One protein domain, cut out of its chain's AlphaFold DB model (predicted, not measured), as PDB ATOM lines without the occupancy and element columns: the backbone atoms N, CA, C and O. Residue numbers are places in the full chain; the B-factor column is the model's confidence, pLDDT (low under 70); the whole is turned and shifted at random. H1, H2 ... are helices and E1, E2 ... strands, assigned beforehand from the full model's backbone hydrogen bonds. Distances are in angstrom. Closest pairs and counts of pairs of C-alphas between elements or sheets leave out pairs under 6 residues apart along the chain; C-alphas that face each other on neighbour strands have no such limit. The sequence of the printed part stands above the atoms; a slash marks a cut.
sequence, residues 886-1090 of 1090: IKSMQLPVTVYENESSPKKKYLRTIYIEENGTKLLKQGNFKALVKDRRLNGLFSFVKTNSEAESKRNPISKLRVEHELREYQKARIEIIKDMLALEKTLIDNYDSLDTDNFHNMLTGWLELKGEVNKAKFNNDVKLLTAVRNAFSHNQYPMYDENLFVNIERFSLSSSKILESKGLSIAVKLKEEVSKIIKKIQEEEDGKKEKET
ATOM      1  N   ILE A 886     189.222 130.620 178.999       59.47
ATOM      2  CA  ILE A 886     188.292 130.403 180.097       59.47
ATOM      3  C   ILE A 886     187.642 131.740 180.441       59.47
ATOM      4  O   ILE A 886     188.338 132.731 180.664       59.47
ATOM      5  N   LYS A 887     186.310 131.767 180.519       62.25
ATOM      6  CA  LYS A 887     185.573 132.889 181.105       62.25
ATOM      7  C   LYS A 887     184.697 132.380 182.237       62.25
ATOM      8  O   LYS A 887     183.918 131.453 182.027       62.25
ATOM      9  N   SER A 888     184.796 133.016 183.400       66.81
ATOM     10  CA  SER A 888     183.869 132.764 184.497       66.81
ATOM     11  C   SER A 888     182.465 133.222 184.118       66.81
ATOM     12  O   SER A 888     182.271 134.319 183.582       66.81
ATOM     13  N   MET A 889     181.476 132.373 184.373       71.62
ATOM     14  CA  MET A 889     180.072 132.670 184.109       71.62
ATOM     15  C   MET A 889     179.240 132.369 185.343       71.62
ATOM     16  O   MET A 889     179.391 131.310 185.943       71.62
ATOM     17  N   GLN A 890     178.315 133.272 185.665       79.44
ATOM     18  CA  GLN A 890     177.336 133.084 186.729       79.44
ATOM     19  C   GLN A 890     175.923 133.078 186.149       79.44
ATOM     20  O   GLN A 890     175.571 133.953 185.349       79.44
ATOM     21  N   LEU A 891     175.105 132.106 186.550       80.56
ATOM     22  CA  LEU A 891     173.708 131.989 186.136       80.56
ATOM     23  C   LEU A 891     172.783 131.850 187.358       80.56
ATOM     24  O   LEU A 891     173.103 131.094 188.275       80.56
ATOM     25  N   PRO A 892     171.633 132.552 187.378       84.44
ATOM     26  CA  PRO A 892     170.667 132.451 188.466       84.44
ATOM     27  C   PRO A 892     169.731 131.243 188.306       84.44
ATOM     28  O   PRO A 892     169.277 130.928 187.204       84.44
ATOM     29  N   VAL A 893     169.366 130.635 189.434       84.69
ATOM     30  CA  VAL A 893     168.327 129.611 189.579       84.69
ATOM     31  C   VAL A 893     167.310 130.092 190.609       84.69
ATOM     32  O   VAL A 893     167.634 130.313 191.775       84.69
ATOM     33  N   THR A 894     166.068 130.275 190.175       84.19
ATOM     34  CA  THR A 894     164.970 130.701 191.049       84.19
ATOM     35  C   THR A 894     164.317 129.496 191.714       84.19
ATOM     36  O   THR A 894     163.948 128.545 191.030       84.19
ATOM     37  N   VAL A 895     164.138 129.569 193.031       84.94
ATOM     38  CA  VAL A 895     163.510 128.535 193.859       84.94
ATOM     39  C   VAL A 895     162.077 128.943 194.208       84.94
ATOM     40  O   VAL A 895     161.830 130.078 194.629       84.94
ATOM     41  N   TYR A 896     161.144 128.005 194.065       83.62
ATOM     42  CA  TYR A 896     159.713 128.159 194.321       83.62
ATOM     43  C   TYR A 896     159.216 127.132 195.347       83.62
ATOM     44  O   TYR A 896     159.726 126.015 195.410       83.62
ATOM     45  N   GLU A 897     158.183 127.490 196.116       78.44
ATOM     46  CA  GLU A 897     157.561 126.621 197.139       78.44
ATOM     47  C   GLU A 897     156.923 125.363 196.528       78.44
ATOM     48  O   GLU A 897     157.064 124.263 197.051       78.44
ATOM     49  N   ASN A 898     156.276 125.520 195.371       68.19
ATOM     50  CA  ASN A 898     155.787 124.419 194.552       68.19
ATOM     51  C   ASN A 898     155.947 124.789 193.075       68.19
ATOM     52  O   ASN A 898     155.232 125.650 192.557       68.19
ATOM     53  N   GLU A 899     156.901 124.148 192.399       57.22
ATOM     54  CA  GLU A 899     157.222 124.423 190.995       57.22
ATOM     55  C   GLU A 899     156.063 124.079 190.042       57.22
ATOM     56  O   GLU A 899     155.900 124.731 189.006       57.22
ATOM     57  N   SER A 900     155.225 123.111 190.430       49.91
ATOM     58  CA  SER A 900     154.069 122.627 189.670       49.91
ATOM     59  C   SER A 900     152.807 123.478 189.875       49.91
ATOM     60  O   SER A 900     151.806 123.258 189.201       49.91
ATOM     61  N   SER A 901     152.818 124.448 190.801       49.56
ATOM     62  CA  SER A 901     151.659 125.310 191.056       49.56
ATOM     63  C   SER A 901     151.514 126.400 189.981       49.56
ATOM     64  O   SER A 901     152.495 127.082 189.665       49.56
ATOM     65  N   PRO A 902     150.290 126.679 189.486       44.34
ATOM     66  CA  PRO A 902     150.016 127.831 188.622       44.34
ATOM     67  C   PRO A 902     150.345 129.175 189.293       44.34
ATOM     68  O   PRO A 902     150.645 130.157 188.618       44.34
ATOM     69  N   LYS A 903     150.294 129.225 190.631       55.00
ATOM     70  CA  LYS A 903     150.681 130.379 191.450       55.00
ATOM     71  C   LYS A 903     152.024 130.081 192.108       55.00
ATOM     72  O   LYS A 903     152.084 129.699 193.275       55.00
ATOM     73  N   LYS A 904     153.104 130.216 191.335       66.25
ATOM     74  CA  LYS A 904     154.472 130.011 191.822       66.25
ATOM     75  C   LYS A 904     154.814 131.065 192.874       66.25
ATOM     76  O   LYS A 904     154.998 132.235 192.545       66.25
ATOM     77  N   LYS A 905     154.909 130.659 194.139       76.75
ATOM     78  CA  LYS A 905     155.399 131.527 195.212       76.75
ATOM     79  C   LYS A 905     156.925 131.516 195.193       76.75
ATOM     80  O   LYS A 905     157.542 130.468 195.395       76.75
ATOM     81  N   TYR A 906     157.513 132.671 194.892       82.44
ATOM     82  CA  TYR A 906     158.959 132.883 194.919       82.44
ATOM     83  C   TYR A 906     159.494 132.691 196.341       82.44
ATOM     84  O   TYR A 906     158.918 133.225 197.288       82.44
ATOM     85  N   LEU A 907     160.594 131.950 196.477       82.56
ATOM     86  CA  LEU A 907     161.315 131.814 197.742       82.56
ATOM     87  C   LEU A 907     162.624 132.604 197.725       82.56
ATOM     88  O   LEU A 907     162.840 133.450 198.587       82.56
ATOM     89  N   ARG A 908     163.516 132.303 196.776       85.00
ATOM     90  CA  ARG A 908     164.852 132.912 196.668       85.00
ATOM     91  C   ARG A 908     165.500 132.622 195.317       85.00
ATOM     92  O   ARG A 908     165.085 131.702 194.613       85.00
ATOM     93  N   THR A 909     166.561 133.354 194.997       87.00
ATOM     94  CA  THR A 909     167.450 133.084 193.858       87.00
ATOM     95  C   THR A 909     168.795 132.568 194.370       87.00
ATOM     96  O   THR A 909     169.376 133.176 195.267       87.00
ATOM     97  N   ILE A 910     169.292 131.474 193.791       89.00
ATOM     98  CA  ILE A 910     170.641 130.945 194.026       89.00
ATOM     99  C   ILE A 910     171.463 131.066 192.743       89.00
ATOM    100  O   ILE A 910     170.971 130.742 191.666       89.00
ATOM    101  N   TYR A 911     172.710 131.521 192.842       88.06
ATOM    102  CA  TYR A 911     173.618 131.610 191.698       88.06
ATOM    103  C   TYR A 911     174.526 130.386 191.612       88.06
ATOM    104  O   TYR A 911     175.090 129.951 192.618       88.06
ATOM    105  N   ILE A 912     174.681 129.861 190.397       87.81
ATOM    106  CA  ILE A 912     175.707 128.873 190.063       87.81
ATOM    107  C   ILE A 912     176.821 129.592 189.301       87.81
ATOM    108  O   ILE A 912     176.526 130.454 188.471       87.81
ATOM    109  N   GLU A 913     178.074 129.243 189.567       86.50
ATOM    110  CA  GLU A 913     179.262 129.743 188.877       86.50
ATOM    111  C   GLU A 913     180.047 128.611 188.217       86.50
ATOM    112  O   GLU A 913     180.185 127.518 188.759       86.50
ATOM    113  N   GLU A 914     180.600 128.888 187.045       79.25
ATOM    114  CA  GLU A 914     181.557 128.020 186.370       79.25
ATOM    115  C   GLU A 914     182.841 128.817 186.116       79.25
ATOM    116  O   GLU A 914     182.879 129.682 185.238       79.25
ATOM    117  N   ASN A 915     183.893 128.524 186.888       65.75
ATOM    118  CA  ASN A 915     185.225 129.130 186.784       65.75
ATOM    119  C   ASN A 915     186.123 128.236 185.927       65.75
ATOM    120  O   ASN A 915     186.975 127.522 186.445       65.75
ATOM    121  N   GLY A 916     185.884 128.183 184.617       59.41
ATOM    122  CA  GLY A 916     186.573 127.166 183.811       59.41
ATOM    123  C   GLY A 916     186.018 126.874 182.430       59.41
ATOM    124  O   GLY A 916     186.635 126.098 181.697       59.41
ATOM    125  N   THR A 917     184.878 127.453 182.030       58.38
ATOM    126  CA  THR A 917     184.241 127.002 180.789       58.38
ATOM    127  C   THR A 917     185.087 127.389 179.586       58.38
ATOM    128  O   THR A 917     185.134 128.556 179.191       58.38
ATOM    129  N   LYS A 918     185.672 126.381 178.929       63.78
ATOM    130  CA  LYS A 918     186.000 126.478 177.504       63.78
ATOM    131  C   LYS A 918     184.737 126.929 176.775       63.78
ATOM    132  O   LYS A 918     183.655 126.399 177.045       63.78
ATOM    133  N   LEU A 919     184.858 127.856 175.827       59.19
ATOM    134  CA  LEU A 919     183.713 128.432 175.104       59.19
ATOM    135  C   LEU A 919     182.736 127.361 174.564       59.19
ATOM    136  O   LEU A 919     181.520 127.537 174.598       59.19
ATOM    137  N   LEU A 920     183.281 126.208 174.152       57.09
ATOM    138  CA  LEU A 920     182.555 125.044 173.633       57.09
ATOM    139  C   LEU A 920     181.581 124.384 174.624       57.09
ATOM    140  O   LEU A 920     180.614 123.766 174.183       57.09
ATOM    141  N   LYS A 921     181.813 124.488 175.940       58.66
ATOM    142  CA  LYS A 921     181.023 123.798 176.978       58.66
ATOM    143  C   LYS A 921     179.928 124.676 177.611       58.66
ATOM    144  O   LYS A 921     179.231 124.240 178.518       58.66
ATOM    145  N   GLN A 922     179.715 125.901 177.122       59.31
ATOM    146  CA  GLN A 922     178.754 126.851 177.711       59.31
ATOM    147  C   GLN A 922     177.278 126.450 177.555       59.31
ATOM    148  O   GLN A 922     176.445 126.835 178.375       59.31
ATOM    149  N   GLY A 923     176.936 125.688 176.510       58.69
ATOM    150  CA  GLY A 923     175.581 125.147 176.336       58.69
ATOM    151  C   GLY A 923     175.167 124.254 177.509       58.69
ATOM    152  O   GLY A 923     174.048 124.382 178.004       58.69
ATOM    153  N   ASN A 924     176.112 123.455 178.011       61.38
ATOM    154  CA  ASN A 924     175.924 122.535 179.133       61.38
ATOM    155  C   ASN A 924     175.527 123.300 180.403       61.38
ATOM    156  O   ASN A 924     174.567 122.947 181.080       61.38
ATOM    157  N   PHE A 925     176.187 124.432 180.666       70.00
ATOM    158  CA  PHE A 925     175.896 125.241 181.846       70.00
ATOM    159  C   PHE A 925     174.472 125.829 181.846       70.00
ATOM    160  O   PHE A 925     173.835 125.931 182.893       70.00
ATOM    161  N   LYS A 926     173.922 126.155 180.666       68.38
ATOM    162  CA  LYS A 926     172.530 126.621 180.542       68.38
ATOM    163  C   LYS A 926     171.498 125.513 180.731       68.38
ATOM    164  O   LYS A 926     170.395 125.801 181.187       68.38
ATOM    165  N   ALA A 927     171.818 124.286 180.331       68.50
ATOM    166  CA  ALA A 927     170.924 123.150 180.525       68.50
ATOM    167  C   ALA A 927     170.796 122.818 182.019       68.50
ATOM    168  O   ALA A 927     169.680 122.658 182.513       68.50
ATOM    169  N   LEU A 928     171.920 122.835 182.749       77.31
ATOM    170  CA  LEU A 928     171.964 122.533 184.179       77.31
ATOM    171  C   LEU A 928     171.038 123.429 185.011       77.31
ATOM    172  O   LEU A 928     170.273 122.926 185.822       77.31
ATOM    173  N   VAL A 929     171.033 124.750 184.784       78.12
ATOM    174  CA  VAL A 929     170.195 125.700 185.557       78.12
ATOM    175  C   VAL A 929     168.684 125.508 185.374       78.12
ATOM    176  O   VAL A 929     167.887 126.166 186.043       78.12
ATOM    177  N   LYS A 930     168.275 124.639 184.445       74.50
ATOM    178  CA  LYS A 930     166.885 124.241 184.210       74.50
ATOM    179  C   LYS A 930     166.575 122.828 184.711       74.50
ATOM    180  O   LYS A 930     165.455 122.365 184.506       74.50
ATOM    181  N   ASP A 931     167.520 122.148 185.363       79.75
ATOM    182  CA  ASP A 931     167.263 120.856 185.989       79.75
ATOM    183  C   ASP A 931     166.278 121.025 187.157       79.75
ATOM    184  O   ASP A 931     166.531 121.738 188.130       79.75
ATOM    185  N   ARG A 932     165.134 120.341 187.060       77.88
ATOM    186  CA  ARG A 932     164.044 120.378 188.050       77.88
ATOM    187  C   ARG A 932     164.481 119.976 189.461       77.88
ATOM    188  O   ARG A 932     163.865 120.379 190.443       77.88
ATOM    189  N   ARG A 933     165.540 119.165 189.590       88.06
ATOM    190  CA  ARG A 933     166.063 118.720 190.891       88.06
ATOM    191  C   ARG A 933     166.602 119.898 191.698       88.06
ATOM    192  O   ARG A 933     166.549 119.852 192.926       88.06
ATOM    193  N   LEU A 934     167.051 120.963 191.026       90.62
ATOM    194  CA  LEU A 934     167.624 122.141 191.670       90.62
ATOM    195  C   LEU A 934     166.618 122.894 192.541       90.62
ATOM    196  O   LEU A 934     167.024 123.430 193.567       90.62
ATOM    197  N   ASN A 935     165.323 122.904 192.196       89.19
ATOM    198  CA  ASN A 935     164.311 123.591 193.005       89.19
ATOM    199  C   ASN A 935     164.245 123.009 194.428       89.19
ATOM    200  O   ASN A 935     164.368 123.738 195.412       89.19
ATOM    201  N   GLY A 936     164.131 121.681 194.533       90.25
ATOM    202  CA  GLY A 936     164.158 120.978 195.817       90.25
ATOM    203  C   GLY A 936     165.536 121.027 196.478       90.25
ATOM    204  O   GLY A 936     165.639 121.375 197.650       90.25
ATOM    205  N   LEU A 937     166.619 120.782 195.733       94.00
ATOM    206  CA  LEU A 937     167.982 120.783 196.278       94.00
ATOM    207  C   LEU A 937     168.350 122.136 196.906       94.00
ATOM    208  O   LEU A 937     168.851 122.194 198.027       94.00
ATOM    209  N   PHE A 938     168.060 123.246 196.224       93.31
ATOM    210  CA  PHE A 938     168.375 124.591 196.712       93.31
ATOM    211  C   PHE A 938     167.439 125.081 197.823       93.31
ATOM    212  O   PHE A 938     167.727 126.087 198.484       93.31
ATOM    213  N   SER A 939     166.372 124.340 198.133       91.12
ATOM    214  CA  SER A 939     165.644 124.543 199.388       91.12
ATOM    215  C   SER A 939     166.521 124.205 200.613       91.12
ATOM    216  O   SER A 939     166.447 124.920 201.614       91.12
ATOM    217  N   PHE A 940     167.460 123.254 200.493       91.88
ATOM    218  CA  PHE A 940     168.437 122.887 201.530       91.88
ATOM    219  C   PHE A 940     169.656 123.825 201.607       91.88
ATOM    220  O   PHE A 940     170.531 123.623 202.448       91.88
ATOM    221  N   VAL A 941     169.737 124.872 200.781       90.25
ATOM    222  CA  VAL A 941     170.822 125.867 200.841       90.25
ATOM    223  C   VAL A 941     170.430 127.011 201.776       90.25
ATOM    224  O   VAL A 941     169.317 127.540 201.697       90.25
ATOM    225  N   LYS A 942     171.327 127.391 202.689       86.69
ATOM    226  CA  LYS A 942     171.165 128.518 203.613       86.69
ATOM    227  C   LYS A 942     171.745 129.789 202.985       86.69
ATOM    228  O   LYS A 942     172.917 129.830 202.626       86.69
ATOM    229  N   THR A 943     170.908 130.815 202.860       81.62
ATOM    230  CA  THR A 943     171.290 132.153 202.390       81.62
ATOM    231  C   THR A 943     170.414 133.204 203.067       81.62
ATOM    232  O   THR A 943     169.222 132.964 203.273       81.62
ATOM    233  N   ASN A 944     171.003 134.346 203.414       76.31
ATOM    234  CA  ASN A 944     170.339 135.468 204.073       76.31
ATOM    235  C   ASN A 944     169.839 136.524 203.069       76.31
ATOM    236  O   ASN A 944     168.983 137.332 203.414       76.31
ATOM    237  N   SER A 945     170.365 136.553 201.834       79.88
ATOM    238  CA  SER A 945     169.915 137.469 200.770       79.88
ATOM    239  C   SER A 945     170.385 137.038 199.374       79.88
ATOM    240  O   SER A 945     171.411 136.375 199.226       79.88
ATOM    241  N   GLU A 946     169.706 137.506 198.322       81.12
ATOM    242  CA  GLU A 946     170.149 137.313 196.928       81.12
ATOM    243  C   GLU A 946     171.547 137.910 196.673       81.12
ATOM    244  O   GLU A 946     172.361 137.330 195.955       81.12
ATOM    245  N   ALA A 947     171.874 139.027 197.332       83.56
ATOM    246  CA  ALA A 947     173.192 139.648 197.253       83.56
ATOM    247  C   ALA A 947     174.304 138.794 197.888       83.56
ATOM    248  O   ALA A 947     175.456 138.876 197.462       83.56
ATOM    249  N   GLU A 948     173.999 137.997 198.916       83.25
ATOM    250  CA  GLU A 948     174.940 137.013 199.468       83.25
ATOM    251  C   GLU A 948     175.143 135.860 198.487       83.25
ATOM    252  O   GLU A 948     176.285 135.507 198.207       83.25
ATOM    253  N   SER A 949     174.066 135.324 197.902       84.25
ATOM    254  CA  SER A 949     174.192 134.231 196.933       84.25
ATOM    255  C   SER A 949     174.942 134.641 195.668       84.25
ATOM    256  O   SER A 949     175.703 133.843 195.133       84.25
ATOM    257  N   LYS A 950     174.773 135.881 195.200       85.19
ATOM    258  CA  LYS A 950     175.524 136.396 194.052       85.19
ATOM    259  C   LYS A 950     177.013 136.592 194.357       85.19
ATOM    260  O   LYS A 950     177.841 136.430 193.470       85.19
ATOM    261  N   ARG A 951     177.352 136.957 195.600       85.25
ATOM    262  CA  ARG A 951     178.746 137.094 196.058       85.25
ATOM    263  C   ARG A 951     179.414 135.741 196.307       85.25
ATOM    264  O   ARG A 951     180.603 135.622 196.055       85.25
ATOM    265  N   ASN A 952     178.644 134.751 196.759       86.56
ATOM    266  CA  ASN A 952     179.097 133.394 197.065       86.56
ATOM    267  C   ASN A 952     178.293 132.362 196.246       86.56
ATOM    268  O   ASN A 952     177.427 131.678 196.805       86.56
ATOM    269  N   PRO A 953     178.507 132.280 194.920       88.06
ATOM    270  CA  PRO A 953     177.799 131.328 194.071       88.06
ATOM    271  C   PRO A 953     178.257 129.884 194.334       88.06
ATOM    272  O   PRO A 953     179.376 129.629 194.779       88.06
ATOM    273  N   ILE A 954     177.395 128.914 194.029       90.12
ATOM    274  CA  ILE A 954     177.737 127.486 194.085       90.12
ATOM    275  C   ILE A 954     178.454 127.106 192.789       90.12
ATOM    276  O   ILE A 954     177.980 127.449 191.712       90.12
ATOM    277  N   SER A 955     179.556 126.365 192.841       88.12
ATOM    278  CA  SER A 955     180.221 125.923 191.612       88.12
ATOM    279  C   SER A 955     179.408 124.865 190.847       88.12
ATOM    280  O   SER A 955     178.769 123.993 191.444       88.12
ATOM    281  N   LYS A 956     179.453 124.900 189.510       85.31
ATOM    282  CA  LYS A 956     178.808 123.909 188.625       85.31
ATOM    283  C   LYS A 956     179.258 122.484 188.945       85.31
ATOM    284  O   LYS A 956     178.420 121.601 189.098       85.31
ATOM    285  N   LEU A 957     180.568 122.283 189.105       83.31
ATOM    286  CA  LEU A 957     181.174 120.984 189.404       83.31
ATOM    287  C   LEU A 957     180.569 120.362 190.671       83.31
ATOM    288  O   LEU A 957     180.225 119.181 190.688       83.31
ATOM    289  N   ARG A 958     180.366 121.170 191.718       89.69
ATOM    290  CA  ARG A 958     179.725 120.721 192.959       89.69
ATOM    291  C   ARG A 958     178.288 120.257 192.729       89.69
ATOM    292  O   ARG A 958     177.877 119.248 193.298       89.69
ATOM    293  N   VAL A 959     177.526 120.973 191.904       89.81
ATOM    294  CA  VAL A 959     176.153 120.585 191.556       89.81
ATOM    295  C   VAL A 959     176.148 119.268 190.779       89.81
ATOM    296  O   VAL A 959     175.413 118.361 191.150       89.81
ATOM    297  N   GLU A 960     177.006 119.102 189.775       84.62
ATOM    298  CA  GLU A 960     177.112 117.839 189.026       84.62
ATOM    299  C   GLU A 960     177.478 116.648 189.920       84.62
ATOM    300  O   GLU A 960     176.927 115.561 189.771       84.62
ATOM    301  N   HIS A 961     178.397 116.832 190.875       87.00
ATOM    302  CA  HIS A 961     178.716 115.781 191.841       87.00
ATOM    303  C   HIS A 961     177.510 115.408 192.705       87.00
ATOM    304  O   HIS A 961     177.255 114.222 192.900       87.00
ATOM    305  N   GLU A 962     176.745 116.390 193.182       92.31
ATOM    306  CA  GLU A 962     175.526 116.141 193.957       92.31
ATOM    307  C   GLU A 962     174.484 115.352 193.150       92.31
ATOM    308  O   GLU A 962     173.898 114.397 193.656       92.31
ATOM    309  N   LEU A 963     174.287 115.703 191.880       89.62
ATOM    310  CA  LEU A 963     173.335 115.032 190.997       89.62
ATOM    311  C   LEU A 963     173.784 113.602 190.613       89.62
ATOM    312  O   LEU A 963     172.930 112.712 190.508       89.62
ATOM    313  N   ARG A 964     175.100 113.344 190.529       84.81
ATOM    314  CA  ARG A 964     175.669 111.985 190.403       84.81
ATOM    315  C   ARG A 964     175.385 111.134 191.636       84.81
ATOM    316  O   ARG A 964     174.983 109.973 191.513       84.81
ATOM    317  N   GLU A 965     175.586 111.699 192.824       88.81
ATOM    318  CA  GLU A 965     175.301 111.009 194.085       88.81
ATOM    319  C   GLU A 965     173.800 110.779 194.279       88.81
ATOM    320  O   GLU A 965     173.402 109.700 194.717       88.81
ATOM    321  N   TYR A 966     172.953 111.712 193.843       91.44
ATOM    322  CA  TYR A 966     171.503 111.530 193.808       91.44
ATOM    323  C   TYR A 966     171.092 110.273 193.040       91.44
ATOM    324  O   TYR A 966     170.255 109.506 193.517       91.44
ATOM    325  N   GLN A 967     171.683 110.026 191.868       85.50
ATOM    326  CA  GLN A 967     171.314 108.871 191.052       85.50
ATOM    327  C   GLN A 967     171.671 107.539 191.729       85.50
ATOM    328  O   GLN A 967     170.911 106.575 191.623       85.50
ATOM    329  N   LYS A 968     172.794 107.485 192.455       86.88
ATOM    330  CA  LYS A 968     173.158 106.319 193.277       86.88
ATOM    331  C   LYS A 968     172.209 106.173 194.467       86.88
ATOM    332  O   LYS A 968     171.632 105.106 194.658       86.88
ATOM    333  N   ALA A 969     172.000 107.261 195.212       91.00
ATOM    334  CA  ALA A 969     171.110 107.302 196.369       91.00
ATOM    335  C   ALA A 969     169.687 106.865 196.006       91.00
ATOM    336  O   ALA A 969     169.067 106.129 196.758       91.00
ATOM    337  N   ARG A 970     169.190 107.239 194.823       90.94
ATOM    338  CA  ARG A 970     167.870 106.841 194.326       90.94
ATOM    339  C   ARG A 970     167.684 105.330 194.258       90.94
ATOM    340  O   ARG A 970     166.641 104.833 194.666       90.94
ATOM    341  N   ILE A 971     168.674 104.615 193.729       90.94
ATOM    342  CA  ILE A 971     168.606 103.159 193.569       90.94
ATOM    343  C   ILE A 971     168.632 102.481 194.944       90.94
ATOM    344  O   ILE A 971     167.807 101.607 195.206       90.94
ATOM    345  N   GLU A 972     169.517 102.930 195.836       91.62
ATOM    346  CA  GLU A 972     169.629 102.386 197.196       91.62
ATOM    347  C   GLU A 972     168.399 102.704 198.059       91.62
ATOM    348  O   GLU A 972     167.885 101.823 198.733       91.62
ATOM    349  N   ILE A 973     167.852 103.921 197.988       92.31
ATOM    350  CA  ILE A 973     166.627 104.298 198.712       92.31
ATOM    351  C   ILE A 973     165.450 103.416 198.279       92.31
ATOM    352  O   ILE A 973     164.708 102.921 199.124       92.31
ATOM    353  N   ILE A 974     165.277 103.185 196.973       91.94
ATOM    354  CA  ILE A 974     164.208 102.306 196.475       91.94
ATOM    355  C   ILE A 974     164.429 100.866 196.951       91.94
ATOM    356  O   ILE A 974     163.467 100.180 197.291       91.94
ATOM    357  N   LYS A 975     165.681 100.402 196.998       93.25
ATOM    358  CA  LYS A 975     166.029  99.078 197.522       93.25
ATOM    359  C   LYS A 975     165.655  98.941 198.998       93.25
ATOM    360  O   LYS A 975     164.977  97.975 199.343       93.25
ATOM    361  N   ASP A 976     166.024  99.914 199.829       92.50
ATOM    362  CA  ASP A 976     165.680  99.930 201.253       92.50
ATOM    363  C   ASP A 976     164.151  99.961 201.446       92.50
ATOM    364  O   ASP A 976     163.602  99.223 202.263       92.50
ATOM    365  N   MET A 977     163.431 100.748 200.640       91.75
ATOM    366  CA  MET A 977     161.966 100.828 200.692       91.75
ATOM    367  C   MET A 977     161.277  99.523 200.281       91.75
ATOM    368  O   MET A 977     160.321  99.117 200.934       91.75
ATOM    369  N   LEU A 978     161.758  98.846 199.234       92.69
ATOM    370  CA  LEU A 978     161.241  97.533 198.830       92.69
ATOM    371  C   LEU A 978     161.511  96.464 199.897       92.69
ATOM    372  O   LEU A 978     160.683  95.574 200.092       92.69
ATOM    373  N   ALA A 979     162.649  96.548 200.591       92.50
ATOM    374  CA  ALA A 979     162.951  95.666 201.713       92.50
ATOM    375  C   ALA A 979     161.991  95.909 202.887       92.50
ATOM    376  O   ALA A 979     161.471  94.944 203.443       92.50
ATOM    377  N   LEU A 980     161.695  97.174 203.212       93.19
ATOM    378  CA  LEU A 980     160.695  97.507 204.229       93.19
ATOM    379  C   LEU A 980     159.296  97.008 203.840       93.19
ATOM    380  O   LEU A 980     158.624  96.399 204.667       93.19
ATOM    381  N   GLU A 981     158.866  97.230 202.592       92.81
ATOM    382  CA  GLU A 981     157.582  96.708 202.098       92.81
ATOM    383  C   GLU A 981     157.490  95.196 202.278       92.81
ATOM    384  O   GLU A 981     156.484  94.702 202.774       92.81
ATOM    385  N   LYS A 982     158.550  94.463 201.921       91.69
ATOM    386  CA  LYS A 982     158.605  93.017 202.123       91.69
ATOM    387  C   LYS A 982     158.405  92.643 203.590       91.69
ATOM    388  O   LYS A 982     157.542  91.825 203.879       91.69
ATOM    389  N   THR A 983     159.168  93.253 204.500       91.38
ATOM    390  CA  THR A 983     159.066  92.974 205.940       91.38
ATOM    391  C   THR A 983     157.646  93.195 206.460       91.38
ATOM    392  O   THR A 983     157.124  92.354 207.186       91.38
ATOM    393  N   LEU A 984     157.011  94.306 206.087       91.56
ATOM    394  CA  LEU A 984     155.682  94.647 206.590       91.56
ATOM    395  C   LEU A 984     154.583  93.792 205.951       91.56
ATOM    396  O   LEU A 984     153.728  93.285 206.667       91.56
ATOM    397  N   ILE A 985     154.614  93.587 204.635       90.38
ATOM    398  CA  ILE A 985     153.594  92.802 203.923       90.38
ATOM    399  C   ILE A 985     153.664  91.322 204.315       90.38
ATOM    400  O   ILE A 985     152.624  90.697 204.465       90.38
ATOM    401  N   ASP A 986     154.862  90.760 204.510       88.62
ATOM    402  CA  ASP A 986     155.000  89.361 204.939       88.62
ATOM    403  C   ASP A 986     154.568  89.153 206.409       88.62
ATOM    404  O   ASP A 986     154.215  88.038 206.783       88.62
ATOM    405  N   ASN A 987     154.573  90.205 207.241       87.88
ATOM    406  CA  ASN A 987     154.092  90.149 208.628       87.88
ATOM    407  C   ASN A 987     152.586  90.475 208.765       87.88
ATOM    408  O   ASN A 987     151.973  90.064 209.750       87.88
ATOM    409  N   TYR A 988     151.990  91.224 207.829       88.25
ATOM    410  CA  TYR A 988     150.607  91.708 207.923       88.25
ATOM    411  C   TYR A 988     149.869  91.635 206.571       88.25
ATOM    412  O   TYR A 988     149.958  92.544 205.743       88.25
ATOM    413  N   ASP A 989     149.031  90.610 206.390       84.69
ATOM    414  CA  ASP A 989     148.251  90.382 205.156       84.69
ATOM    415  C   ASP A 989     147.173  91.449 204.858       84.69
ATOM    416  O   ASP A 989     146.630  91.514 203.746       84.69
ATOM    417  N   SER A 990     146.822  92.262 205.862       87.38
ATOM    418  CA  SER A 990     145.812  93.323 205.776       87.38
ATOM    419  C   SER A 990     146.343  94.640 205.204       87.38
ATOM    420  O   SER A 990     145.541  95.523 204.896       87.38
ATOM    421  N   LEU A 991     147.664  94.793 205.062       90.31
ATOM    422  CA  LEU A 991     148.263  96.028 204.561       90.31
ATOM    423  C   LEU A 991     148.087  96.185 203.043       90.31
ATOM    424  O   LEU A 991     148.063  95.217 202.283       90.31
ATOM    425  N   ASP A 992     147.986  97.442 202.605       89.81
ATOM    426  CA  ASP A 992     147.944  97.822 201.189       89.81
ATOM    427  C   ASP A 992     149.278  97.463 200.511       89.81
ATOM    428  O   ASP A 992     150.348  97.847 200.979       89.81
ATOM    429  N   THR A 993     149.225  96.720 199.405       89.75
ATOM    430  CA  THR A 993     150.412  96.293 198.648       89.75
ATOM    431  C   THR A 993     150.688  97.144 197.401       89.75
ATOM    432  O   THR A 993     151.702  96.941 196.731       89.75
ATOM    433  N   ASP A 994     149.801  98.092 197.093       87.12
ATOM    434  CA  ASP A 994     149.781  98.895 195.860       87.12
ATOM    435  C   ASP A 994     150.156 100.352 196.117       87.12
ATOM    436  O   ASP A 994     150.521 101.087 195.197       87.12
ATOM    437  N   ASN A 995     150.122 100.781 197.378       88.62
ATOM    438  CA  ASN A 995     150.501 102.123 197.774       88.62
ATOM    439  C   ASN A 995     151.309 102.120 199.076       88.62
ATOM    440  O   ASN A 995     150.809 101.808 200.149       88.62
ATOM    441  N   PHE A 996     152.566 102.555 198.999       89.31
ATOM    442  CA  PHE A 996     153.470 102.588 200.150       89.31
ATOM    443  C   PHE A 996     153.048 103.545 201.254       89.31
ATOM    444  O   PHE A 996     153.266 103.258 202.427       89.31
ATOM    445  N   HIS A 997     152.459 104.684 200.891       90.06
ATOM    446  CA  HIS A 997     151.957 105.620 201.885       90.06
ATOM    447  C   HIS A 997     150.792 104.994 202.655       90.06
ATOM    448  O   HIS A 997     150.786 105.034 203.884       90.06
ATOM    449  N   ASN A 998     149.853 104.362 201.944       90.62
ATOM    450  CA  ASN A 998     148.740 103.652 202.568       90.62
ATOM    451  C   ASN A 998     149.238 102.465 203.402       90.62
ATOM    452  O   ASN A 998     148.765 102.275 204.514       90.62
ATOM    453  N   MET A 999     150.234 101.721 202.910       93.69
ATOM    454  CA  MET A 999     150.859 100.613 203.635       93.69
ATOM    455  C   MET A 999     151.454 101.084 204.964       93.69
ATOM    456  O   MET A 999     151.161 100.505 206.006       93.69
ATOM    457  N   LEU A1000     152.266 102.148 204.948       92.19
ATOM    458  CA  LEU A1000     152.876 102.686 206.164       92.19
ATOM    459  C   LEU A1000     151.847 103.317 207.102       92.19
ATOM    460  O   LEU A1000     151.991 103.206 208.315       92.19
ATOM    461  N   THR A1001     150.817 103.970 206.564       89.62
ATOM    462  CA  THR A1001     149.751 104.574 207.377       89.62
ATOM    463  C   THR A1001     148.901 103.494 208.039       89.62
ATOM    464  O   THR A1001     148.690 103.557 209.245       89.62
ATOM    465  N   GLY A1002     148.511 102.456 207.294       89.62
ATOM    466  CA  GLY A1002     147.819 101.287 207.834       89.62
ATOM    467  C   GLY A1002     148.667 100.549 208.867       89.62
ATOM    468  O   GLY A1002     148.183 100.232 209.946       89.62
ATOM    469  N   TRP A1003     149.966 100.366 208.608       92.44
ATOM    470  CA  TRP A1003     150.897  99.811 209.597       92.44
ATOM    471  C   TRP A1003     150.942 100.654 210.877       92.44
ATOM    472  O   TRP A1003     150.882 100.105 211.974       92.44
ATOM    473  N   LEU A1004     151.005 101.982 210.749       89.62
ATOM    474  CA  LEU A1004     151.037 102.909 211.878       89.62
ATOM    475  C   LEU A1004     149.726 102.889 212.683       89.62
ATOM    476  O   LEU A1004     149.752 103.065 213.899       89.62
ATOM    477  N   GLU A1005     148.587 102.663 212.026       87.62
ATOM    478  CA  GLU A1005     147.278 102.484 212.669       87.62
ATOM    479  C   GLU A1005     147.175 101.182 213.467       87.62
ATOM    480  O   GLU A1005     146.486 101.155 214.484       87.62
ATOM    481  N   LEU A1006     147.909 100.137 213.076       85.75
ATOM    482  CA  LEU A1006     148.019  98.892 213.845       85.75
ATOM    483  C   LEU A1006     148.887  99.039 215.109       85.75
ATOM    484  O   LEU A1006     148.996  98.095 215.895       85.75
ATOM    485  N   LYS A1007     149.533 100.194 215.323       83.88
ATOM    486  CA  LYS A1007     150.360 100.466 216.506       83.88
ATOM    487  C   LYS A1007     149.586 101.271 217.551       83.88
ATOM    488  O   LYS A1007     148.811 102.164 217.224       83.88
ATOM    489  N   GLY A1008     149.842 100.988 218.833       79.44
ATOM    490  CA  GLY A1008     149.272 101.757 219.946       79.44
ATOM    491  C   GLY A1008     149.680 103.238 219.911       79.44
ATOM    492  O   GLY A1008     150.695 103.589 219.306       79.44
ATOM    493  N   GLU A1009     148.920 104.106 220.588       80.44
ATOM    494  CA  GLU A1009     149.048 105.576 220.498       80.44
ATOM    495  C   GLU A1009     150.475 106.101 220.733       80.44
ATOM    496  O   GLU A1009     150.937 106.995 220.023       80.44
ATOM    497  N   VAL A1010     151.207 105.494 221.672       78.56
ATOM    498  CA  VAL A1010     152.601 105.846 221.988       78.56
ATOM    499  C   VAL A1010     153.528 105.604 220.790       78.56
ATOM    500  O   VAL A1010     154.300 106.483 220.402       78.56
ATOM    501  N   ASN A1011     153.427 104.434 220.157       81.12
ATOM    502  CA  ASN A1011     154.230 104.090 218.982       81.12
ATOM    503  C   ASN A1011     153.769 104.864 217.740       81.12
ATOM    504  O   ASN A1011     154.602 105.305 216.947       81.12
ATOM    505  N   LYS A1012     152.464 105.120 217.614       84.19
ATOM    506  CA  LYS A1012     151.908 105.978 216.565       84.19
ATOM    507  C   LYS A1012     152.510 107.384 216.617       84.19
ATOM    508  O   LYS A1012     152.967 107.882 215.591       84.19
ATOM    509  N   ALA A1013     152.598 107.998 217.798       84.12
ATOM    510  CA  ALA A1013     153.249 109.299 217.969       84.12
ATOM    511  C   ALA A1013     154.762 109.245 217.673       84.12
ATOM    512  O   ALA A1013     155.282 110.120 216.979       84.12
ATOM    513  N   LYS A1014     155.452 108.191 218.135       87.31
ATOM    514  CA  LYS A1014     156.902 107.977 217.951       87.31
ATOM    515  C   LYS A1014     157.324 107.866 216.480       87.31
ATOM    516  O   LYS A1014     158.393 108.365 216.133       87.31
ATOM    517  N   PHE A1015     156.520 107.213 215.636       90.38
ATOM    518  CA  PHE A1015     156.856 106.925 214.232       90.38
ATOM    519  C   PHE A1015     156.133 107.816 213.207       90.38
ATOM    520  O   PHE A1015     156.416 107.731 212.015       90.38
ATOM    521  N   ASN A1016     155.230 108.711 213.624       88.44
ATOM    522  CA  ASN A1016     154.470 109.558 212.693       88.44
ATOM    523  C   ASN A1016     155.374 110.422 211.790       88.44
ATOM    524  O   ASN A1016     155.185 110.476 210.574       88.44
ATOM    525  N   ASN A1017     156.377 111.087 212.374       88.31
ATOM    526  CA  ASN A1017     157.319 111.906 211.603       88.31
ATOM    527  C   ASN A1017     158.221 111.049 210.704       88.31
ATOM    528  O   ASN A1017     158.473 111.432 209.564       88.31
ATOM    529  N   ASP A1018     158.619 109.865 211.177       91.25
ATOM    530  CA  ASP A1018     159.408 108.890 210.417       91.25
ATOM    531  C   ASP A1018     158.656 108.439 209.147       91.25
ATOM    532  O   ASP A1018     159.196 108.494 208.041       91.25
ATOM    533  N   VAL A1019     157.369 108.085 209.274       91.44
ATOM    534  CA  VAL A1019     156.502 107.693 208.145       91.44
ATOM    535  C   VAL A1019     156.308 108.842 207.151       91.44
ATOM    536  O   VAL A1019     156.369 108.632 205.932       91.44
ATOM    537  N   LYS A1020     156.104 110.071 207.643       90.75
ATOM    538  CA  LYS A1020     155.987 111.263 206.788       90.75
ATOM    539  C   LYS A1020     157.274 111.529 206.010       90.75
ATOM    540  O   LYS A1020     157.197 111.798 204.811       90.75
ATOM    541  N   LEU A1021     158.437 111.405 206.653       93.06
ATOM    542  CA  LEU A1021     159.740 111.556 206.004       93.06
ATOM    543  C   LEU A1021     159.932 110.494 204.918       93.06
ATOM    544  O   LEU A1021     160.205 110.851 203.772       93.06
ATOM    545  N   LEU A1022     159.725 109.209 205.236       93.50
ATOM    546  CA  LEU A1022     159.845 108.120 204.258       93.50
ATOM    547  C   LEU A1022     158.926 108.337 203.050       93.50
ATOM    548  O   LEU A1022     159.356 108.163 201.908       93.50
ATOM    549  N   THR A1023     157.684 108.771 203.288       90.81
ATOM    550  CA  THR A1023     156.722 109.087 202.224       90.81
ATOM    551  C   THR A1023     157.214 110.250 201.355       90.81
ATOM    552  O   THR A1023     157.225 110.145 200.127       90.81
ATOM    553  N   ALA A1024     157.655 111.353 201.968       90.62
ATOM    554  CA  ALA A1024     158.128 112.535 201.250       90.62
ATOM    555  C   ALA A1024     159.363 112.227 200.390       90.62
ATOM    556  O   ALA A1024     159.411 112.604 199.214       90.62
ATOM    557  N   VAL A1025     160.333 111.494 200.946       92.50
ATOM    558  CA  VAL A1025     161.542 111.083 200.226       92.50
ATOM    559  C   VAL A1025     161.193 110.112 199.100       92.50
ATOM    560  O   VAL A1025     161.616 110.335 197.966       92.50
ATOM    561  N   ARG A1026     160.358 109.092 199.344       89.44
ATOM    562  CA  ARG A1026     159.934 108.152 198.293       89.44
ATOM    563  C   ARG A1026     159.284 108.868 197.116       89.44
ATOM    564  O   ARG A1026     159.630 108.590 195.966       89.44
ATOM    565  N   ASN A1027     158.349 109.774 197.393       88.00
ATOM    566  CA  ASN A1027     157.613 110.499 196.361       88.00
ATOM    567  C   ASN A1027     158.559 111.366 195.523       88.00
ATOM    568  O   ASN A1027     158.526 111.305 194.293       88.00
ATOM    569  N   ALA A1028     159.458 112.106 196.175       88.75
ATOM    570  CA  ALA A1028     160.442 112.941 195.495       88.75
ATOM    571  C   ALA A1028     161.391 112.110 194.607       88.75
ATOM    572  O   ALA A1028     161.530 112.380 193.409       88.75
ATOM    573  N   PHE A1029     161.963 111.028 195.146       89.88
ATOM    574  CA  PHE A1029     162.894 110.173 194.407       89.88
ATOM    575  C   PHE A1029     162.220 109.377 193.283       89.88
ATOM    576  O   PHE A1029     162.823 109.167 192.224       89.88
ATOM    577  N   SER A1030     160.951 109.001 193.445       84.06
ATOM    578  CA  SER A1030     160.148 108.418 192.364       84.06
ATOM    579  C   SER A1030     159.970 109.424 191.223       84.06
ATOM    580  O   SER A1030     160.182 109.083 190.062       84.06
ATOM    581  N   HIS A1031     159.710 110.694 191.534       80.81
ATOM    582  CA  HIS A1031     159.526 111.760 190.541       80.81
ATOM    583  C   HIS A1031     160.829 112.419 190.068       80.81
ATOM    584  O   HIS A1031     160.796 113.379 189.300       80.81
ATOM    585  N   ASN A1032     161.988 111.881 190.464       85.19
ATOM    586  CA  ASN A1032     163.300 112.425 190.116       85.19
ATOM    587  C   ASN A1032     163.433 113.912 190.496       85.19
ATOM    588  O   ASN A1032     163.776 114.758 189.661       85.19
ATOM    589  N   GLN A1033     163.106 114.199 191.754       87.88
ATOM    590  CA  GLN A1033     163.153 115.496 192.413       87.88
ATOM    591  C   GLN A1033     163.740 115.337 193.822       87.88
ATOM    592  O   GLN A1033     163.702 114.260 194.410       87.88
ATOM    593  N   TYR A1034     164.242 116.433 194.386       92.12
ATOM    594  CA  TYR A1034     164.490 116.508 195.826       92.12
ATOM    595  C   TYR A1034     163.203 116.921 196.548       92.12
ATOM    596  O   TYR A1034     162.433 117.710 195.988       92.12
ATOM    597  N   PRO A1035     162.966 116.436 197.780       91.94
ATOM    598  CA  PRO A1035     161.899 116.976 198.612       91.94
ATOM    599  C   PRO A1035     162.162 118.461 198.908       91.94
ATOM    600  O   PRO A1035     163.298 118.927 198.828       91.94
ATOM    601  N   MET A1036     161.120 119.216 199.248       90.94
ATOM    602  CA  MET A1036     161.302 120.573 199.764       90.94
ATOM    603  C   MET A1036     161.716 120.501 201.233       90.94
ATOM    604  O   MET A1036     161.129 119.735 201.994       90.94
ATOM    605  N   TYR A1037     162.716 121.289 201.625       89.88
ATOM    606  CA  TYR A1037     163.151 121.377 203.014       89.88
ATOM    607  C   TYR A1037     162.019 121.904 203.900       89.88
ATOM    608  O   TYR A1037     161.443 122.961 203.639       89.88
ATOM    609  N   ASP A1038     161.766 121.164 204.967       89.06
ATOM    610  CA  ASP A1038     160.798 121.413 206.022       89.06
ATOM    611  C   ASP A1038     161.546 121.220 207.344       89.06
ATOM    612  O   ASP A1038     162.191 120.188 207.552       89.06
ATOM    613  N   GLU A1039     161.514 122.238 208.203       85.38
ATOM    614  CA  GLU A1039     162.295 122.273 209.445       85.38
ATOM    615  C   GLU A1039     161.877 121.183 210.438       85.38
ATOM    616  O   GLU A1039     162.715 120.718 211.208       85.38
ATOM    617  N   ASN A1040     160.622 120.728 210.389       85.62
ATOM    618  CA  ASN A1040     160.108 119.696 211.286       85.62
ATOM    619  C   ASN A1040     160.427 118.290 210.771       85.62
ATOM    620  O   ASN A1040     160.734 117.399 211.560       85.62
ATOM    621  N   LEU A1041     160.346 118.078 209.453       87.56
ATOM    622  CA  LEU A1041     160.595 116.771 208.841       87.56
ATOM    623  C   LEU A1041     162.087 116.484 208.662       87.56
ATOM    624  O   LEU A1041     162.515 115.359 208.882       87.56
ATOM    625  N   PHE A1042     162.894 117.475 208.279       90.69
ATOM    626  CA  PHE A1042     164.301 117.276 207.907       90.69
ATOM    627  C   PHE A1042     165.282 117.889 208.916       90.69
ATOM    628  O   PHE A1042     166.383 118.295 208.541       90.69
ATOM    629  N   VAL A1043     164.910 117.943 210.200       84.69
ATOM    630  CA  VAL A1043     165.719 118.540 211.282       84.69
ATOM    631  C   VAL A1043     167.128 117.937 211.394       84.69
ATOM    632  O   VAL A1043     168.095 118.658 211.634       84.69
ATOM    633  N   ASN A1044     167.268 116.631 211.139       85.25
ATOM    634  CA  ASN A1044     168.546 115.913 211.198       85.25
ATOM    635  C   ASN A1044     169.428 116.143 209.956       85.25
ATOM    636  O   ASN A1044     170.582 115.715 209.923       85.25
ATOM    637  N   ILE A1045     168.910 116.821 208.925       88.06
ATOM    638  CA  ILE A1045     169.632 117.100 207.683       88.06
ATOM    639  C   ILE A1045     170.155 118.532 207.724       88.06
ATOM    640  O   ILE A1045     169.459 119.499 207.410       88.06
ATOM    641  N   GLU A1046     171.429 118.667 208.080       87.00
ATOM    642  CA  GLU A1046     172.105 119.961 208.087       87.00
ATOM    643  C   GLU A1046     172.156 120.572 206.674       87.00
ATOM    644  O   GLU A1046     172.687 119.968 205.730       87.00
ATOM    645  N   ARG A1047     171.635 121.801 206.566       89.25
ATOM    646  CA  ARG A1047     171.600 122.627 205.352       89.25
ATOM    647  C   ARG A1047     172.991 123.078 204.914       89.25
ATOM    648  O   ARG A1047     173.852 123.390 205.730       89.25
ATOM    649  N   PHE A1048     173.179 123.217 203.607       89.06
ATOM    650  CA  PHE A1048     174.439 123.686 203.035       89.06
ATOM    651  C   PHE A1048     174.605 125.205 203.214       89.06
ATOM    652  O   PHE A1048     173.744 125.976 202.788       89.06
ATOM    653  N   SER A1049     175.714 125.647 203.816       85.75
ATOM    654  CA  SER A1049     176.045 127.069 204.013       85.75
ATOM    655  C   SER A1049     176.921 127.612 202.881       85.75
ATOM    656  O   SER A1049     177.979 127.047 202.603       85.75
ATOM    657  N   LEU A1050     176.525 128.735 202.268       82.19
ATOM    658  CA  LEU A1050     177.310 129.395 201.212       82.19
ATOM    659  C   LEU A1050     178.592 130.068 201.731       82.19
ATOM    660  O   LEU A1050     179.529 130.253 200.964       82.19
ATOM    661  N   SER A1051     178.649 130.432 203.016       70.56
ATOM    662  CA  SER A1051     179.723 131.257 203.595       70.56
ATOM    663  C   SER A1051     180.714 130.494 204.484       70.56
ATOM    664  O   SER A1051     181.738 131.055 204.862       70.56
ATOM    665  N   SER A1052     180.446 129.228 204.830       62.09
ATOM    666  CA  SER A1052     181.215 128.504 205.863       62.09
ATOM    667  C   SER A1052     181.407 126.998 205.618       62.09
ATOM    668  O   SER A1052     181.790 126.272 206.538       62.09
ATOM    669  N   SER A1053     181.107 126.489 204.420       65.75
ATOM    670  CA  SER A1053     181.145 125.043 204.156       65.75
ATOM    671  C   SER A1053     182.575 124.489 204.090       65.75
ATOM    672  O   SER A1053     183.381 124.921 203.270       65.75
ATOM    673  N   LYS A1054     182.871 123.475 204.918       66.56
ATOM    674  CA  LYS A1054     184.125 122.688 204.890       66.56
ATOM    675  C   LYS A1054     184.047 121.464 203.959       66.56
ATOM    676  O   LYS A1054     184.971 120.653 203.924       66.56
ATOM    677  N   ILE A1055     182.936 121.282 203.240       74.38
ATOM    678  CA  ILE A1055     182.709 120.109 202.385       74.38
ATOM    679  C   ILE A1055     183.539 120.250 201.104       74.38
ATOM    680  O   ILE A1055     183.351 121.200 200.339       74.38
ATOM    681  N   LEU A1056     184.411 119.272 200.844       78.00
ATOM    682  CA  LEU A1056     185.159 119.137 199.588       78.00
ATOM    683  C   LEU A1056     184.221 119.196 198.375       78.00
ATOM    684  O   LEU A1056     183.150 118.596 198.379       78.00
ATOM    685  N   GLU A1057     184.637 119.889 197.319       78.06
ATOM    686  CA  GLU A1057     183.836 120.073 196.102       78.06
ATOM    687  C   GLU A1057     183.455 118.749 195.421       78.06
ATOM    688  O   GLU A1057     182.322 118.587 194.967       78.06
ATOM    689  N   SER A1058     184.354 117.762 195.469       76.38
ATOM    690  CA  SER A1058     184.147 116.405 194.948       76.38
ATOM    691  C   SER A1058     183.029 115.620 195.647       76.38
ATOM    692  O   SER A1058     182.578 114.605 195.116       76.38
ATOM    693  N   LYS A1059     182.564 116.077 196.818       78.19
ATOM    694  CA  LYS A1059     181.454 115.477 197.578       78.19
ATOM    695  C   LYS A1059     180.103 116.158 197.324       78.19
ATOM    696  O   LYS A1059     179.119 115.812 197.971       78.19
ATOM    697  N   GLY A1060     180.043 117.132 196.415       87.12
ATOM    698  CA  GLY A1060     178.810 117.848 196.096       87.12
ATOM    699  C   GLY A1060     178.292 118.719 197.248       87.12
ATOM    700  O   GLY A1060     179.068 119.408 197.924       87.12
ATOM    701  N   LEU A1061     176.970 118.725 197.446       89.69
ATOM    702  CA  LEU A1061     176.302 119.408 198.564       89.69
ATOM    703  C   LEU A1061     176.049 118.447 199.741       89.69
ATOM    704  O   LEU A1061     175.704 118.901 200.831       89.69
ATOM    705  N   SER A1062     176.270 117.141 199.540       91.25
ATOM    706  CA  SER A1062     176.066 116.056 200.503       91.25
ATOM    707  C   SER A1062     174.600 115.830 200.900       91.25
ATOM    708  O   SER A1062     174.344 115.169 201.907       91.25
ATOM    709  N   ILE A1063     173.626 116.348 200.142       94.12
ATOM    710  CA  ILE A1063     172.203 116.280 200.522       94.12
ATOM    711  C   ILE A1063     171.612 114.903 200.202       94.12
ATOM    712  O   ILE A1063     170.978 114.302 201.065       94.12
ATOM    713  N   ALA A1064     171.855 114.360 199.006       93.31
ATOM    714  CA  ALA A1064     171.384 113.030 198.613       93.31
ATOM    715  C   ALA A1064     171.914 111.921 199.531       93.31
ATOM    716  O   ALA A1064     171.163 111.024 199.913       93.31
ATOM    717  N   VAL A1065     173.191 112.005 199.915       91.94
ATOM    718  CA  VAL A1065     173.829 111.045 200.830       91.94
ATOM    719  C   VAL A1065     173.171 111.101 202.210       91.94
ATOM    720  O   VAL A1065     172.743 110.066 202.713       91.94
ATOM    721  N   LYS A1066     172.988 112.305 202.774       93.06
ATOM    722  CA  LYS A1066     172.312 112.501 204.068       93.06
ATOM    723  C   LYS A1066     170.860 112.007 204.047       93.06
ATOM    724  O   LYS A1066     170.419 111.361 204.989       93.06
ATOM    725  N   LEU A1067     170.121 112.264 202.961       93.94
ATOM    726  CA  LEU A1067     168.756 111.750 202.781       93.94
ATOM    727  C   LEU A1067     168.729 110.217 202.790       93.94
ATOM    728  O   LEU A1067     167.873 109.625 203.443       93.94
ATOM    729  N   LYS A1068     169.675 109.575 202.099       94.00
ATOM    730  CA  LYS A1068     169.802 108.115 202.086       94.00
ATOM    731  C   LYS A1068     170.124 107.565 203.475       94.00
ATOM    732  O   LYS A1068     169.501 106.597 203.892       94.00
ATOM    733  N   GLU A1069     171.084 108.160 204.180       93.19
ATOM    734  CA  GLU A1069     171.473 107.737 205.531       93.19
ATOM    735  C   GLU A1069     170.298 107.811 206.511       93.19
ATOM    736  O   GLU A1069     170.048 106.850 207.241       93.19
ATOM    737  N   GLU A1070     169.532 108.905 206.476       93.25
ATOM    738  CA  GLU A1070     168.370 109.080 207.349       93.25
ATOM    739  C   GLU A1070     167.246 108.090 207.007       93.25
ATOM    740  O   GLU A1070     166.653 107.499 207.910       93.25
ATOM    741  N   VAL A1071     167.000 107.821 205.716       93.25
ATOM    742  CA  VAL A1071     166.059 106.774 205.282       93.25
ATOM    743  C   VAL A1071     166.478 105.404 205.810       93.25
ATOM    744  O   VAL A1071     165.661 104.731 206.438       93.25
ATOM    745  N   SER A1072     167.737 104.993 205.614       92.44
ATOM    746  CA  SER A1072     168.216 103.690 206.094       92.44
ATOM    747  C   SER A1072     168.108 103.585 207.625       92.44
ATOM    748  O   SER A1072     167.719 102.537 208.142       92.44
ATOM    749  N   LYS A1073     168.402 104.667 208.363       93.06
ATOM    750  CA  LYS A1073     168.286 104.720 209.830       93.06
ATOM    751  C   LYS A1073     166.843 104.540 210.300       93.06
ATOM    752  O   LYS A1073     166.595 103.764 211.221       93.06
ATOM    753  N   ILE A1074     165.896 105.230 209.666       92.69
ATOM    754  CA  ILE A1074     164.472 105.123 210.000       92.69
ATOM    755  C   ILE A1074     163.939 103.727 209.676       92.69
ATOM    756  O   ILE A1074     163.237 103.137 210.494       92.69
ATOM    757  N   ILE A1075     164.298 103.173 208.515       92.25
ATOM    758  CA  ILE A1075     163.883 101.822 208.117       92.25
ATOM    759  C   ILE A1075     164.381 100.792 209.128       92.25
ATOM    760  O   ILE A1075     163.592  99.971 209.587       92.25
ATOM    761  N   LYS A1076     165.649 100.886 209.545       91.50
ATOM    762  CA  LYS A1076     166.211 100.003 210.570       91.50
ATOM    763  C   LYS A1076     165.460 100.118 211.900       91.50
ATOM    764  O   LYS A1076     165.108  99.105 212.485       91.50
ATOM    765  N   LYS A1077     165.141 101.340 212.339       90.81
ATOM    766  CA  LYS A1077     164.357 101.593 213.561       90.81
ATOM    767  C   LYS A1077     162.950 100.977 213.496       90.81
ATOM    768  O   LYS A1077     162.451 100.501 214.510       90.81
ATOM    769  N   ILE A1078     162.300 101.002 212.328       90.62
ATOM    770  CA  ILE A1078     160.996 100.348 212.117       90.62
ATOM    771  C   ILE A1078     161.148  98.822 212.147       90.62
ATOM    772  O   ILE A1078     160.344  98.147 212.777       90.62
ATOM    773  N   GLN A1079     162.187  98.277 211.509       87.69
ATOM    774  CA  GLN A1079     162.462  96.836 211.514       87.69
ATOM    775  C   GLN A1079     162.758  96.309 212.925       87.69
ATOM    776  O   GLN A1079     162.168  95.313 213.323       87.69
ATOM    777  N   GLU A1080     163.577  97.016 213.710       87.31
ATOM    778  CA  GLU A1080     163.877  96.671 215.111       87.31
ATOM    779  C   GLU A1080     162.607  96.602 215.983       87.31
ATOM    780  O   GLU A1080     162.501  95.744 216.857       87.31
ATOM    781  N   GLU A1081     161.617  97.468 215.735       85.56
ATOM    782  CA  GLU A1081     160.320  97.424 216.427       85.56
ATOM    783  C   GLU A1081     159.482  96.198 216.025       85.56
ATOM    784  O   GLU A1081     158.800  95.619 216.871       85.56
ATOM    785  N   GLU A1082     159.524  95.781 214.756       84.31
ATOM    786  CA  GLU A1082     158.834  94.564 214.308       84.31
ATOM    787  C   GLU A1082     159.505  93.292 214.833       84.31
ATOM    788  O   GLU A1082     158.818  92.360 215.260       84.31
ATOM    789  N   ASP A1083     160.837  93.258 214.843       77.50
ATOM    790  CA  ASP A1083     161.611  92.106 215.299       77.50
ATOM    791  C   ASP A1083     161.514  91.937 216.825       77.50
ATOM    792  O   ASP A1083     161.274  90.831 217.312       77.50
ATOM    793  N   GLY A1084     161.556  93.036 217.592       64.44
ATOM    794  CA  GLY A1084     161.364  93.021 219.049       64.44
ATOM    795  C   GLY A1084     159.956  92.603 219.502       64.44
ATOM    796  O   GLY A1084     159.740  92.324 220.684       64.44
ATOM    797  N   LYS A1085     158.987  92.546 218.578       58.00
ATOM    798  CA  LYS A1085     157.649  91.997 218.824       58.00
ATOM    799  C   LYS A1085     157.620  90.472 218.677       58.00
ATOM    800  O   LYS A1085     156.950  89.816 219.469       58.00
ATOM    801  N   LYS A1086     158.398  89.907 217.742       52.81
ATOM    802  CA  LYS A1086     158.533  88.449 217.568       52.81
ATOM    803  C   LYS A1086     159.173  87.782 218.787       52.81
ATOM    804  O   LYS A1086     158.678  86.748 219.203       52.81
ATOM    805  N   GLU A1087     160.168  88.410 219.419       45.50
ATOM    806  CA  GLU A1087     160.806  87.891 220.649       45.50
ATOM    807  C   GLU A1087     159.919  87.942 221.908       45.50
ATOM    808  O   GLU A1087     160.254  87.320 222.910       45.50
ATOM    809  N   LYS A1088     158.810  88.696 221.894       48.75
ATOM    810  CA  LYS A1088     157.844  88.751 223.010       48.75
ATOM    811  C   LYS A1088     156.608  87.874 222.792       48.75
ATOM    812  O   LYS A1088     155.832  87.700 223.728       48.75
ATOM    813  N   GLU A1089     156.401  87.387 221.568       45.50
ATOM    814  CA  GLU A1089     155.289  86.508 221.179       45.50
ATOM    815  C   GLU A1089     155.730  85.032 220.995       45.50
ATOM    816  O   GLU A1089     154.866  84.157 220.933       45.50
ATOM    817  N   THR A1090     157.041  84.743 220.964       37.94
ATOM    818  CA  THR A1090     157.645  83.413 221.232       37.94
ATOM    819  C   THR A1090     158.076  83.294 222.681       37.94
ATOM    820  O   THR A1090     157.881  82.204 223.262       37.94
TER     821      THR A1090
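Overview. This is residues 886 to 1090 of the 1090 residues of an uncharacterized protein of Prevotella pallens (UniProt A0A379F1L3). A rod with two different ends: a long two-stranded hairpin, E1 and E2, with the short helices H1, H2 and H3 packed about it makes one end, and two long helices, H4 and H7, run side by side away from it. A helical hairpin, H5 and H6, packs on this pair of helices, mainly through H6, which crosses them at a slant; residues 1084 to 1090 stick out past H7's last contacts. The 205 printed residues hold two strands and then seven helices, E1 E2 H1 H2 H3 H4 H5 H6 H7; the sheet, E1 - E2, is antiparallel and the class is mostly helix. The whole is only just compact, close to loose, with a radius of gyration of the C-alphas of 19.9 A and spans of 69 by 32 by 31 A.

Arrangement. E1, residues 886 to 896, and E2, residues 906 to 918, form an antiparallel hairpin, with N 891 and O 912 at 2.9 A and N 893 and O 910 at 2.8 A, within hydrogen-bond range. E2 bends by 65 degrees at residue 915. The closest C-alphas of E1 and H1, residues 919 to 928, are those of Ile 886 and Leu 919, 7.1 A apart. Those of E1 and H2, residues 933 to 939, are Val 895 and Asn 935, 5.1 A. Those of E2 and H3, residues 946 to 951, are Ile 910 and Ser 949, 5.6 A. Those of E2 and H4, residues 956 to 987, are Glu 914 and Lys 956, 5.4 A. H4 touches H7, residues 1063 to 1089, at a shallow tilt of 14 degrees, the same way, closest at the C-alphas of Tyr 966 and Ala 1064, 5.0 A. H6, residues 1009 to 1030, touches H7 with its residues 1018 to 1025 alone, at a steep tilt of 40 degrees, opposite ways, closest at the C-alphas of Asp 1018 and Ile 1074, 6.3 A. H5, residues 996 to 1005, forms a helical hairpin with H6, closest at the C-alphas of Leu 1004 and Lys 1012, 5.7 A. Every O i to N i+4 pair is within hydrogen-bond range in H2, H3 and H5; the counts are 3 of 6 in H1, 27 of 28 in H4, 16 of 18 in H6 and 20 of 23 in H7.

Along the chain. E1 begins at C-alpha 886 (188.292, 130.403, 180.097) and is 32.0 A long; E2 is 32.8 A. H4, 46.4 A, begins at C-alpha 956 (178.808, 123.909, 188.625). H6 is 30.4 A, and H7, 40.0 A, ends at C-alpha 1089 (155.289, 86.508, 221.179).

Size, cuts and confidence. The C-alphas of Ile 886 and Thr 1090, the two farthest apart, are 69.6 A apart. The printed part has no cut; the link from H6 to H7 is long, 32 residues. Mean pLDDT of the printed part is 82.7, with 32 residues under 70, among them 898 to 904, 915 to 924 and 1084 to 1090.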